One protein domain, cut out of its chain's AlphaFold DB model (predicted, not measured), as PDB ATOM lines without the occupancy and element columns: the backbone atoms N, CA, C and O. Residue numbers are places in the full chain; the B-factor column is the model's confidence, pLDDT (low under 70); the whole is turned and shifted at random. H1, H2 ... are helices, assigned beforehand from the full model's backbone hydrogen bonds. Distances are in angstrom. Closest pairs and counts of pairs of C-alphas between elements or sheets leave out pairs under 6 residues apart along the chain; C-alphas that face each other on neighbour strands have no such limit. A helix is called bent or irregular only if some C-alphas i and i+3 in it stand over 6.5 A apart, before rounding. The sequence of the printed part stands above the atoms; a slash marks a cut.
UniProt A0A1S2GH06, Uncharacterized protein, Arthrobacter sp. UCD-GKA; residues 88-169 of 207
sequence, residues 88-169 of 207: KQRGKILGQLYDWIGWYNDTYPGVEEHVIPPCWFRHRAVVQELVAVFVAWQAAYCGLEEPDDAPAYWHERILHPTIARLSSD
ATOM      1  N   LYS A  88      81.889 184.653  81.966       92.94
ATOM      2  CA  LYS A  88      82.029 183.573  80.985       92.94
ATOM      3  C   LYS A  88      83.246 183.771  80.077       92.94
ATOM      4  O   LYS A  88      83.967 182.810  79.821       92.94
ATOM      5  N   GLN A  89      83.478 184.993  79.588       93.25
ATOM      6  CA  GLN A  89      84.655 185.309  78.769       93.25
ATOM      7  C   GLN A  89      85.943 185.121  79.576       93.25
ATOM      8  O   GLN A  89      86.841 184.416  79.120       93.25
ATOM      9  N   ARG A  90      85.988 185.655  80.805       95.88
ATOM     10  CA  ARG A  90      87.138 185.516  81.712       95.88
ATOM     11  C   ARG A  90      87.443 184.052  82.030       95.88
ATOM     12  O   ARG A  90      88.584 183.632  81.900       95.88
ATOM     13  N   GLY A  91      86.434 183.261  82.394       96.50
ATOM     14  CA  GLY A  91      86.611 181.835  82.675       96.50
ATOM     15  C   GLY A  91      87.143 181.066  81.465       96.50
ATOM     16  O   GLY A  91      88.055 180.256  81.604       96.50
ATOM     17  N   LYS A  92      86.634 181.371  80.264       97.06
ATOM     18  CA  LYS A  92      87.098 180.742  79.023       97.06
ATOM     19  C   LYS A  92      88.568 181.053  78.737       97.06
ATOM     20  O   LYS A  92      89.339 180.120  78.539       97.06
ATOM     21  N   ILE A  93      88.956 182.332  78.717       97.38
ATOM     22  CA  ILE A  93      90.335 182.711  78.372       97.38
ATOM     23  C   ILE A  93      91.336 182.223  79.425       97.38
ATOM     24  O   ILE A  93      92.407 181.750  79.065       97.38
ATOM     25  N   LEU A  94      90.977 182.260  80.715       97.94
ATOM     26  CA  LEU A  94      91.846 181.770  81.790       97.94
ATOM     27  C   LEU A  94      92.013 180.246  81.758       97.94
ATOM     28  O   LEU A  94      93.103 179.763  82.045       97.94
ATOM     29  N   GLY A  95      90.973 179.495  81.378       98.19
ATOM     30  CA  GLY A  95      91.083 178.050  81.159       98.19
ATOM     31  C   GLY A  95      92.017 177.715  79.994       98.19
ATOM     32  O   GLY A  95      92.919 176.901  80.144       98.19
ATOM     33  N   GLN A  96      91.874 178.413  78.864       98.12
ATOM     34  CA  GLN A  96      92.775 178.239  77.718       98.12
ATOM     35  C   GLN A  96      94.222 178.614  78.060       98.12
ATOM     36  O   GLN A  96      95.152 177.917  77.660       98.12
ATOM     37  N   LEU A  97      94.408 179.692  78.828       98.44
ATOM     38  CA  LEU A  97      95.719 180.090  79.321       98.44
ATOM     39  C   LEU A  97      96.327 179.016  80.234       98.44
ATOM     40  O   LEU A  97      97.519 178.752  80.132       98.44
ATOM     41  N   TYR A  98      95.532 178.399  81.113       98.25
ATOM     42  CA  TYR A  98      96.006 177.333  81.998       98.25
ATOM     43  C   TYR A  98      96.579 176.152  81.202       98.25
ATOM     44  O   TYR A  98      97.706 175.731  81.465       98.25
ATOM     45  N   ASP A  99      95.844 175.675  80.196       98.12
ATOM     46  CA  ASP A  99      96.298 174.581  79.330       98.12
ATOM     47  C   ASP A  99      97.557 174.977  78.544       98.12
ATOM     48  O   ASP A  99      98.515 174.207  78.444       98.12
ATOM     49  N   TRP A 100      97.590 176.213  78.037       97.94
ATOM     50  CA  TRP A 100      98.738 176.745  77.309       97.94
ATOM     51  C   TRP A 100      99.988 176.886  78.187       97.94
ATOM     52  O   TRP A 100     101.085 176.595  77.720       97.94
ATOM     53  N   ILE A 101      99.853 177.270  79.461       96.94
ATOM     54  CA  ILE A 101     100.978 177.322  80.412       96.94
ATOM     55  C   ILE A 101     101.536 175.921  80.679       96.94
ATOM     56  O   ILE A 101     102.753 175.770  80.788       96.94
ATOM     57  N   GLY A 102     100.673 174.902  80.753       95.81
ATOM     58  CA  GLY A 102     101.107 173.505  80.829       95.81
ATOM     59  C   GLY A 102     101.986 173.137  79.635       95.81
ATOM     60  O   GLY A 102     103.140 172.754  79.810       95.81
ATOM     61  N   TRP A 103     101.484 173.383  78.422       96.44
ATOM     62  CA  TRP A 103     102.256 173.187  77.193       96.44
ATOM     63  C   TRP A 103     103.561 173.998  77.166       96.44
ATOM     64  O   TRP A 103     104.595 173.468  76.766       96.44
ATOM     65  N   TYR A 104     103.542 175.263  77.596       96.19
ATOM     66  CA  TYR A 104     104.729 176.118  77.645       96.19
ATOM     67  C   TYR A 104     105.804 175.514  78.554       96.19
ATOM     68  O   TYR A 104     106.945 175.356  78.125       96.19
ATOM     69  N   ASN A 105     105.446 175.135  79.783       93.88
ATOM     70  CA  ASN A 105     106.401 174.570  80.735       93.88
ATOM     71  C   ASN A 105     106.972 173.223  80.248       93.88
ATOM     72  O   ASN A 105     108.143 172.944  80.498       93.88
ATOM     73  N   ASP A 106     106.186 172.426  79.516       93.81
ATOM     74  CA  ASP A 106     106.649 171.178  78.895       93.81
ATOM     75  C   ASP A 106     107.551 171.423  77.668       93.81
ATOM     76  O   ASP A 106     108.482 170.658  77.409       93.81
ATOM     77  N   THR A 107     107.282 172.485  76.901       93.12
ATOM     78  CA  THR A 107     107.963 172.796  75.628       93.12
ATOM     79  C   THR A 107     109.275 173.546  75.823       93.12
ATOM     80  O   THR A 107     110.223 173.329  75.068       93.12
ATOM     81  N   TYR A 108     109.354 174.407  76.839       89.12
ATOM     82  CA  TYR A 108     110.544 175.192  77.168       89.12
ATOM     83  C   TYR A 108     111.129 174.750  78.518       89.12
ATOM     84  O   TYR A 108     111.144 175.547  79.462       89.12
ATOM     85  N   PRO A 109     111.632 173.502  78.642       72.50
ATOM     86  CA  PRO A 109     112.314 173.064  79.850       72.50
ATOM     87  C   PRO A 109     113.634 173.838  79.966       72.50
ATOM     88  O   PRO A 109     114.634 173.516  79.325       72.50
ATOM     89  N   GLY A 110     113.607 174.929  80.725       67.19
ATOM     90  CA  GLY A 110     114.724 175.851  80.887       67.19
ATOM     91  C   GLY A 110     115.345 175.815  82.282       67.19
ATOM     92  O   GLY A 110     115.038 174.966  83.117       67.19
ATOM     93  N   VAL A 111     116.218 176.792  82.532       64.81
ATOM     94  CA  VAL A 111     116.672 177.168  83.880       64.81
ATOM     95  C   VAL A 111     115.441 177.542  84.716       64.81
ATOM     96  O   VAL A 111     114.479 178.065  84.158       64.81
ATOM     97  N   GLU A 112     115.456 177.296  86.031       66.12
ATOM     98  CA  GLU A 112     114.305 177.520  86.934       66.12
ATOM     99  C   GLU A 112     113.619 178.889  86.743       66.12
ATOM    100  O   GLU A 112     112.405 179.003  86.882       66.12
ATOM    101  N   GLU A 113     114.376 179.913  86.345       70.25
ATOM    102  CA  GLU A 113     113.904 181.277  86.076       70.25
ATOM    103  C   GLU A 113     112.935 181.397  84.879       70.25
ATOM    104  O   GLU A 113     112.166 182.351  84.803       70.25
ATOM    105  N   HIS A 114     112.917 180.437  83.952       82.31
ATOM    106  CA  HIS A 114     112.014 180.440  82.791       82.31
ATOM    107  C   HIS A 114     110.752 179.595  82.982       82.31
ATOM    108  O   HIS A 114     109.861 179.635  82.128       82.31
ATOM    109  N   VAL A 115     110.656 178.871  84.100       89.75
ATOM    110  CA  VAL A 115     109.486 178.066  84.450       89.75
ATOM    111  C   VAL A 115     108.423 178.962  85.078       89.75
ATOM    112  O   VAL A 115     108.680 179.679  86.048       89.75
ATOM    113  N   ILE A 116     107.199 178.905  84.549       92.94
ATOM    114  CA  ILE A 116     106.060 179.604  85.147       92.94
ATOM    115  C   ILE A 116     105.590 178.780  86.356       92.94
ATOM    116  O   ILE A 116     105.180 177.627  86.181       92.94
ATOM    117  N   PRO A 117     105.626 179.327  87.587       92.12
ATOM    118  CA  PRO A 117     105.337 178.554  88.789       92.12
ATOM    119  C   PRO A 117     103.847 178.209  88.895       92.12
ATOM    120  O   PRO A 117     103.000 178.978  88.438       92.12
ATOM    121  N   PRO A 118     103.480 177.117  89.593       91.94
ATOM    122  CA  PRO A 118     102.087 176.673  89.709       91.94
ATOM    123  C   PRO A 118     101.176 177.688  90.413       91.94
ATOM    124  O   PRO A 118      99.961 177.587  90.307       91.94
ATOM    125  N   CYS A 119     101.731 178.669  91.128       92.69
ATOM    126  CA  CYS A 119     100.970 179.718  91.798       92.69
ATOM    127  C   CYS A 119     100.663 180.941  90.917       92.69
ATOM    128  O   CYS A 119     100.027 181.861  91.424       92.69
ATOM    129  N   TRP A 120     101.071 180.972  89.639       94.12
ATOM    130  CA  TRP A 120     100.964 182.143  88.746       94.12
ATOM    131  C   TRP A 120      99.592 182.836  88.785       94.12
ATOM    132  O   TRP A 120      99.513 184.063  88.818       94.12
ATOM    133  N   PHE A 121      98.502 182.068  88.875       94.38
ATOM    134  CA  PHE A 121      97.127 182.580  88.885       94.38
ATOM    135  C   PHE A 121      96.777 183.411  90.130       94.38
ATOM    136  O   PHE A 121      95.781 184.133  90.140       94.38
ATOM    137  N   ARG A 122      97.592 183.336  91.188       92.06
ATOM    138  CA  ARG A 122      97.453 184.140  92.413       92.06
ATOM    139  C   ARG A 122      98.020 185.552  92.247       92.06
ATOM    140  O   ARG A 122      97.764 186.419  93.078       92.06
ATOM    141  N   HIS A 123      98.753 185.809  91.166       92.31
ATOM    142  CA  HIS A 123      99.427 187.076  90.900       92.31
ATOM    143  C   HIS A 123      98.667 187.839  89.812       92.31
ATOM    144  O   HIS A 123      98.816 187.583  88.622       92.31
ATOM    145  N   ARG A 124      97.825 188.802  90.200       91.75
ATOM    146  CA  ARG A 124      96.928 189.487  89.247       91.75
ATOM    147  C   ARG A 124      97.663 190.168  88.087       91.75
ATOM    148  O   ARG A 124      97.165 190.115  86.969       91.75
ATOM    149  N   ALA A 125      98.817 190.790  88.341       92.50
ATOM    150  CA  ALA A 125      99.629 191.420  87.294       92.50
ATOM    151  C   ALA A 125     100.193 190.377  86.316       92.50
ATOM    152  O   ALA A 125     100.030 190.516  85.108       92.50
ATOM    153  N   VAL A 126     100.734 189.276  86.847       95.44
ATOM    154  CA  VAL A 126     101.191 188.120  86.061       95.44
ATOM    155  C   VAL A 126     100.079 187.579  85.168       95.44
ATOM    156  O   VAL A 126     100.308 187.362  83.987       95.44
ATOM    157  N   VAL A 127      98.864 187.400  85.694       97.06
ATOM    158  CA  VAL A 127      97.727 186.902  84.904       97.06
ATOM    159  C   VAL A 127      97.435 187.812  83.705       97.06
ATOM    160  O   VAL A 127      97.219 187.307  82.607       97.06
ATOM    161  N   GLN A 128      97.452 189.138  83.887       97.38
ATOM    162  CA  GLN A 128      97.221 190.090  82.790       97.38
ATOM    163  C   GLN A 128      98.289 189.965  81.700       97.38
ATOM    164  O   GLN A 128      97.966 189.896  80.516       97.38
ATOM    165  N   GLU A 129      99.559 189.905  82.098       97.81
ATOM    166  CA  GLU A 129     100.666 189.813  81.149       97.81
ATOM    167  C   GLU A 129     100.719 188.455  80.444       97.81
ATOM    168  O   GLU A 129     100.927 188.405  79.235       97.81
ATOM    169  N   LEU A 130     100.452 187.356  81.152       98.12
ATOM    170  CA  LEU A 130     100.396 186.025  80.548       98.12
ATOM    171  C   LEU A 130      99.220 185.883  79.574       98.12
ATOM    172  O   LEU A 130      99.391 185.272  78.522       98.12
ATOM    173  N   VAL A 131      98.060 186.499  79.849       98.38
ATOM    174  CA  VAL A 131      96.981 186.590  78.848       98.38
ATOM    175  C   VAL A 131      97.453 187.351  77.610       98.38
ATOM    176  O   VAL A 131      97.182 186.905  76.500       98.38
ATOM    177  N   ALA A 132      98.185 188.458  77.765       98.06
ATOM    178  CA  ALA A 132      98.706 189.205  76.619       98.06
ATOM    179  C   ALA A 132      99.699 188.373  75.785       98.06
ATOM    180  O   ALA A 132      99.587 188.338  74.558       98.06
ATOM    181  N   VAL A 133     100.619 187.654  76.438       98.31
ATOM    182  CA  VAL A 133     101.555 186.728  75.773       98.31
ATOM    183  C   VAL A 133     100.802 185.627  75.026       98.31
ATOM    184  O   VAL A 133     101.126 185.344  73.871       98.31
ATOM    185  N   PHE A 134      99.784 185.035  75.655       98.38
ATOM    186  CA  PHE A 134      98.972 183.973  75.066       98.38
ATOM    187  C   PHE A 134      98.145 184.456  73.869       98.38
ATOM    188  O   PHE A 134      98.133 183.808  72.829       98.38
ATOM    189  N   VAL A 135      97.496 185.616  73.966       97.69
ATOM    190  CA  VAL A 135      96.735 186.192  72.846       97.69
ATOM    191  C   VAL A 135      97.662 186.534  71.678       97.69
ATOM    192  O   VAL A 135      97.310 186.287  70.526       97.69
ATOM    193  N   ALA A 136      98.871 187.032  71.953       97.50
ATOM    194  CA  ALA A 136      99.873 187.259  70.915       97.50
ATOM    195  C   ALA A 136     100.357 185.948  70.273       97.50
ATOM    196  O   ALA A 136     100.574 185.908  69.065       97.50
ATOM    197  N   TRP A 137     100.474 184.865  71.049       97.62
ATOM    198  CA  TRP A 137     100.767 183.532  70.516       97.62
ATOM    199  C   TRP A 137      99.649 183.057  69.583       97.62
ATOM    200  O   TRP A 137      99.921 182.623  68.469       97.62
ATOM    201  N   GLN A 138      98.383 183.205  69.988       96.50
ATOM    202  CA  GLN A 138      97.248 182.858  69.131       96.50
ATOM    203  C   GLN A 138      97.274 183.654  67.823       96.50
ATOM    204  O   GLN A 138      97.055 183.080  66.765       96.50
ATOM    205  N   ALA A 139      97.587 184.951  67.877       93.81
ATOM    206  CA  ALA A 139      97.699 185.777  66.678       93.81
ATOM    207  C   ALA A 139      98.850 185.342  65.750       93.81
ATOM    208  O   ALA A 139      98.708 185.433  64.538       93.81
ATOM    209  N   ALA A 140      99.966 184.860  66.308       94.88
ATOM    210  CA  ALA A 140     101.124 184.416  65.534       94.88
ATOM    211  C   ALA A 140     100.978 182.998  64.951       94.88
ATOM    212  O   ALA A 140     101.608 182.688  63.948       94.88
ATOM    213  N   TYR A 141     100.187 182.122  65.581       93.31
ATOM    214  CA  TYR A 141     100.112 180.699  65.217       93.31
ATOM    215  C   TYR A 141      98.747 180.240  64.699       93.31
ATOM    216  O   TYR A 141      98.643 179.138  64.160       93.31
ATOM    217  N   CYS A 142      97.678 181.015  64.884       91.38
ATOM    218  CA  CYS A 142      96.329 180.611  64.497       91.38
ATOM    219  C   CYS A 142      95.776 181.508  63.386       91.38
ATOM    220  O   CYS A 142      95.686 182.721  63.544       91.38
ATOM    221  N   GLY A 143      95.296 180.889  62.304       80.69
ATOM    222  CA  GLY A 143      94.538 181.581  61.255       80.69
ATOM    223  C   GLY A 143      95.373 182.218  60.143       80.69
ATOM    224  O   GLY A 143      94.812 182.971  59.354       80.69
ATOM    225  N   LEU A 144      96.671 181.915  60.064       79.38
ATOM    226  CA  LEU A 144      97.500 182.255  58.908       79.38
ATOM    227  C   LEU A 144      97.355 181.177  57.825       79.38
ATOM    228  O   LEU A 144      97.429 179.984  58.124       79.38
ATOM    229  N   GLU A 145      97.134 181.604  56.582       81.56
ATOM    230  CA  GLU A 145      97.077 180.714  55.411       81.56
ATOM    231  C   GLU A 145      98.477 180.421  54.852       81.56
ATOM    232  O   GLU A 145      98.720 179.327  54.351       81.56
ATOM    233  N   GLU A 146      99.406 181.369  55.007       87.12
ATOM    234  CA  GLU A 146     100.789 181.288  54.536       87.12
ATOM    235  C   GLU A 146     101.777 181.529  55.693       87.12
ATOM    236  O   GLU A 146     101.471 182.312  56.598       87.12
ATOM    237  N   PRO A 147     102.963 180.892  55.692       87.81
ATOM    238  CA  PRO A 147     103.988 181.129  56.707       87.81
ATOM    239  C   PRO A 147     104.541 182.563  56.672       87.81
ATOM    240  O   PRO A 147     104.860 183.082  55.601       87.81
ATOM    241  N   ASP A 148     104.757 183.162  57.846       92.56
ATOM    242  CA  ASP A 148     105.424 184.458  58.012       92.56
ATOM    243  C   ASP A 148     106.430 184.456  59.189       92.56
ATOM    244  O   ASP A 148     106.790 183.404  59.729       92.56
ATOM    245  N   ASP A 149     106.941 185.636  59.557       95.62
ATOM    246  CA  ASP A 149     107.907 185.821  60.645       95.62
ATOM    247  C   ASP A 149     107.264 186.061  62.027       95.62
ATOM    248  O   ASP A 149     107.987 186.174  63.027       95.62
ATOM    249  N   ALA A 150     105.930 186.075  62.134       95.94
ATOM    250  CA  ALA A 150     105.223 186.355  63.382       95.94
ATOM    251  C   ALA A 150     105.564 185.357  64.510       95.94
ATOM    252  O   ALA A 150     105.767 185.804  65.647       95.94
ATOM    253  N   PRO A 151     105.721 184.039  64.254       95.94
ATOM    254  CA  PRO A 151     106.209 183.090  65.254       95.94
ATOM    255  C   PRO A 151     107.579 183.448  65.840       95.94
ATOM    256  O   PRO A 151     107.779 183.340  67.054       95.94
ATOM    257  N   ALA A 152     108.529 183.878  65.004       96.62
ATOM    258  CA  ALA A 152     109.866 184.269  65.450       96.62
ATOM    259  C   ALA A 152     109.810 185.583  66.242       96.62
ATOM    260  O   ALA A 152     110.336 185.672  67.353       96.62
ATOM    261  N   TYR A 153     109.073 186.569  65.722       97.19
ATOM    262  CA  TYR A 153     108.843 187.844  66.393       97.19
ATOM    263  C   TYR A 153     108.218 187.664  67.783       97.19
ATOM    264  O   TYR A 153     108.649 188.300  68.749       97.19
ATOM    265  N   TRP A 154     107.226 186.777  67.914       97.62
ATOM    266  CA  TRP A 154     106.569 186.488  69.186       97.62
ATOM    267  C   TRP A 154     107.561 185.993  70.246       97.62
ATOM    268  O   TRP A 154     107.544 186.494  71.373       97.62
ATOM    269  N   HIS A 155     108.471 185.082  69.898       96.50
ATOM    270  CA  HIS A 155     109.491 184.610  70.835       96.50
ATOM    271  C   HIS A 155     110.420 185.738  71.285       96.50
ATOM    272  O   HIS A 155     110.585 185.981  72.485       96.50
ATOM    273  N   GLU A 156     111.009 186.442  70.319       97.00
ATOM    274  CA  GLU A 156     112.069 187.415  70.575       97.00
ATOM    275  C   GLU A 156     111.566 188.680  71.265       97.00
ATOM    276  O   GLU A 156     112.253 189.247  72.115       97.00
ATOM    277  N   ARG A 157     110.377 189.158  70.884       97.50
ATOM    278  CA  ARG A 157     109.870 190.467  71.311       97.50
ATOM    279  C   ARG A 157     108.812 190.393  72.396       97.50
ATOM    280  O   ARG A 157     108.624 191.387  73.093       97.50
ATOM    281  N   ILE A 158     108.136 189.256  72.552       97.88
ATOM    282  CA  ILE A 158     106.984 189.141  73.453       97.88
ATOM    283  C   ILE A 158     107.257 188.124  74.554       97.88
ATOM    284  O   ILE A 158     107.252 188.504  75.726       97.88
ATOM    285  N   LEU A 159     107.522 186.866  74.200       96.56
ATOM    286  CA  LEU A 159     107.653 185.779  75.164       96.56
ATOM    287  C   LEU A 159     108.854 185.986  76.089       96.56
ATOM    288  O   LEU A 159     108.678 186.264  77.275       96.56
ATOM    289  N   HIS A 160     110.074 185.865  75.559       94.00
ATOM    290  CA  HIS A 160     111.273 185.817  76.395       94.00
ATOM    291  C   HIS A 160     111.468 187.084  77.242       94.00
ATOM    292  O   HIS A 160     111.712 186.947  78.444       94.00
ATOM    293  N   PRO A 161     111.280 188.309  76.704       95.25
ATOM    294  CA  PRO A 161     111.392 189.521  77.513       95.25
ATOM    295  C   PRO A 161     110.351 189.602  78.637       95.25
ATOM    296  O   PRO A 161     110.653 190.099  79.723       95.25
ATOM    297  N   THR A 162     109.127 189.119  78.400       96.50
ATOM    298  CA  THR A 162     108.055 189.148  79.408       96.50
ATOM    299  C   THR A 162     108.304 188.134  80.514       96.50
ATOM    300  O   THR A 162     108.257 188.501  81.687       96.50
ATOM    301  N   ILE A 163     108.653 186.892  80.163       95.00
ATOM    302  CA  ILE A 163     108.985 185.853  81.147       95.00
ATOM    303  C   ILE A 163     110.185 186.284  81.998       95.00
ATOM    304  O   ILE A 163     110.112 186.219  83.222       95.00
ATOM    305  N   ALA A 164     111.251 186.807  81.383       92.88
ATOM    306  CA  ALA A 164     112.417 187.299  82.115       92.88
ATOM    307  C   ALA A 164     112.040 188.408  83.115       92.88
ATOM    308  O   ALA A 164     112.378 188.318  84.297       92.88
ATOM    309  N   ARG A 165     111.263 189.415  82.687       93.31
ATOM    310  CA  ARG A 165     110.789 190.485  83.579       93.31
ATOM    311  C   ARG A 165     109.993 189.923  84.756       93.31
ATOM    312  O   ARG A 165     110.342 190.203  85.899       93.31
ATOM    313  N   LEU A 166     108.970 189.111  84.492       93.38
ATOM    314  CA  LEU A 166     108.080 188.584  85.529       93.38
ATOM    315  C   LEU A 166     108.779 187.607  86.485       93.38
ATOM    316  O   LEU A 166     108.460 187.585  87.674       93.38
ATOM    317  N   SER A 167     109.758 186.847  85.989       91.81
ATOM    318  CA  SER A 167     110.597 185.973  86.814       91.81
ATOM    319  C   SER A 167     111.538 186.744  87.739       91.81
ATOM    320  O   SER A 167     111.838 186.276  88.829       91.81
ATOM    321  N   SER A 168     111.982 187.940  87.351       90.81
ATOM    322  CA  SER A 168     112.862 188.773  88.181       90.81
ATOM    323  C   SER A 168     112.097 189.697  89.137       90.81
ATOM    324  O   SER A 168     112.618 190.082  90.188       90.81
ATOM    325  N   ASP A 169     110.852 190.045  88.801       90.00
ATOM    326  CA  ASP A 169     110.025 190.950  89.591       90.00
ATOM    327  C   ASP A 169     109.498 190.257  90.857       90.00
ATOM    328  O   ASP A 169     108.703 189.313  90.838       90.00
TER     329      ASP A 169
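This is residues 88 to 169 of the 207 residues of an uncharacterized protein of Arthrobacter sp. UCD-GKA (UniProt A0A1S2GH06). A helical hairpin, H2 folding back into the bent helix H3, makes one layer, and the long helix H1 crosses over H2 near its middle, on one side of the hairpin and away from H3. The long link of residues 108 to 123 leads from the end of H1 back to the start of H2, and the loop of residues 142 to 147 sticks out where the hairpin turns. The printed part has 82 residues with three named helices, in the order H1, H2, H3, and no named strand; the class is all helix, with 57 residues in named elements. It is compact, with a radius of gyration of the C-alphas of 12.9 A and spans of 37 by 34 by 20 A.

H1, the longest helix by residues, holds residues 88 to 107 and measures 28.6 A from C-alpha 88 at (82.029, 183.573, 80.985) to C-alpha 107 at (107.963, 172.796, 75.628). H2 holds residues 124 to 141 and measures 25.8 A. H3 holds residues 150 to 168 and was assigned as one helix by its hydrogen bonds, but it is bent: C-alphas 157 and 160 are 7.0 A apart. Its arm H3a, residues 150 to 157, measures 10.1 A, and its arm H3b, residues 160 to 168, measures 12.3 A and ends with C-alpha 168 at (112.862, 188.773, 88.181).

H1 touches H2 with residues 93 to 100 alone, and H2 touches H1 with residues 130 to 134 alone. The closest C-alphas are those of Leu 97 and Phe 134, 6.6 A apart, and the two lines are about perpendicular at 75 degrees. H1 is apart from both H3a and H3b. H2 and H3a form a helical hairpin: residues 136 to 141 of H2 touch H3a, the closest C-alphas being those of Ala 140 and Ala 150, 5.0 A apart. They run opposite ways at a shallow tilt of 33 degrees, only just short of steep. H2, with residues 126 to 133 alone, and H3b only just touch, with 3 pairs of C-alphas within 8 A. The closest are those of Val 126 and Leu 166, 6.9 A apart, and the two run opposite ways at a shallow tilt of 15 degrees. The lines of H3a and H3b stand at a tilt of 35.4 degrees, only just steep. In H1, H2, H3a and H3b every O i to N i+4 pair is within hydrogen-bond range.

The two C-alphas farthest apart are those of Arg 122 and Glu 146, at 38.1 A. The printed part has no cut. The link from H1 to H2, 16 residues, is long; that from H2 to H3, 8 residues, is short, and its residues 142 to 147 stand free, 142 to 147 being followed by Asp 148 and Asp 149. The mean pLDDT of the printed part is 92.7, and residues 110 to 112 are under 70.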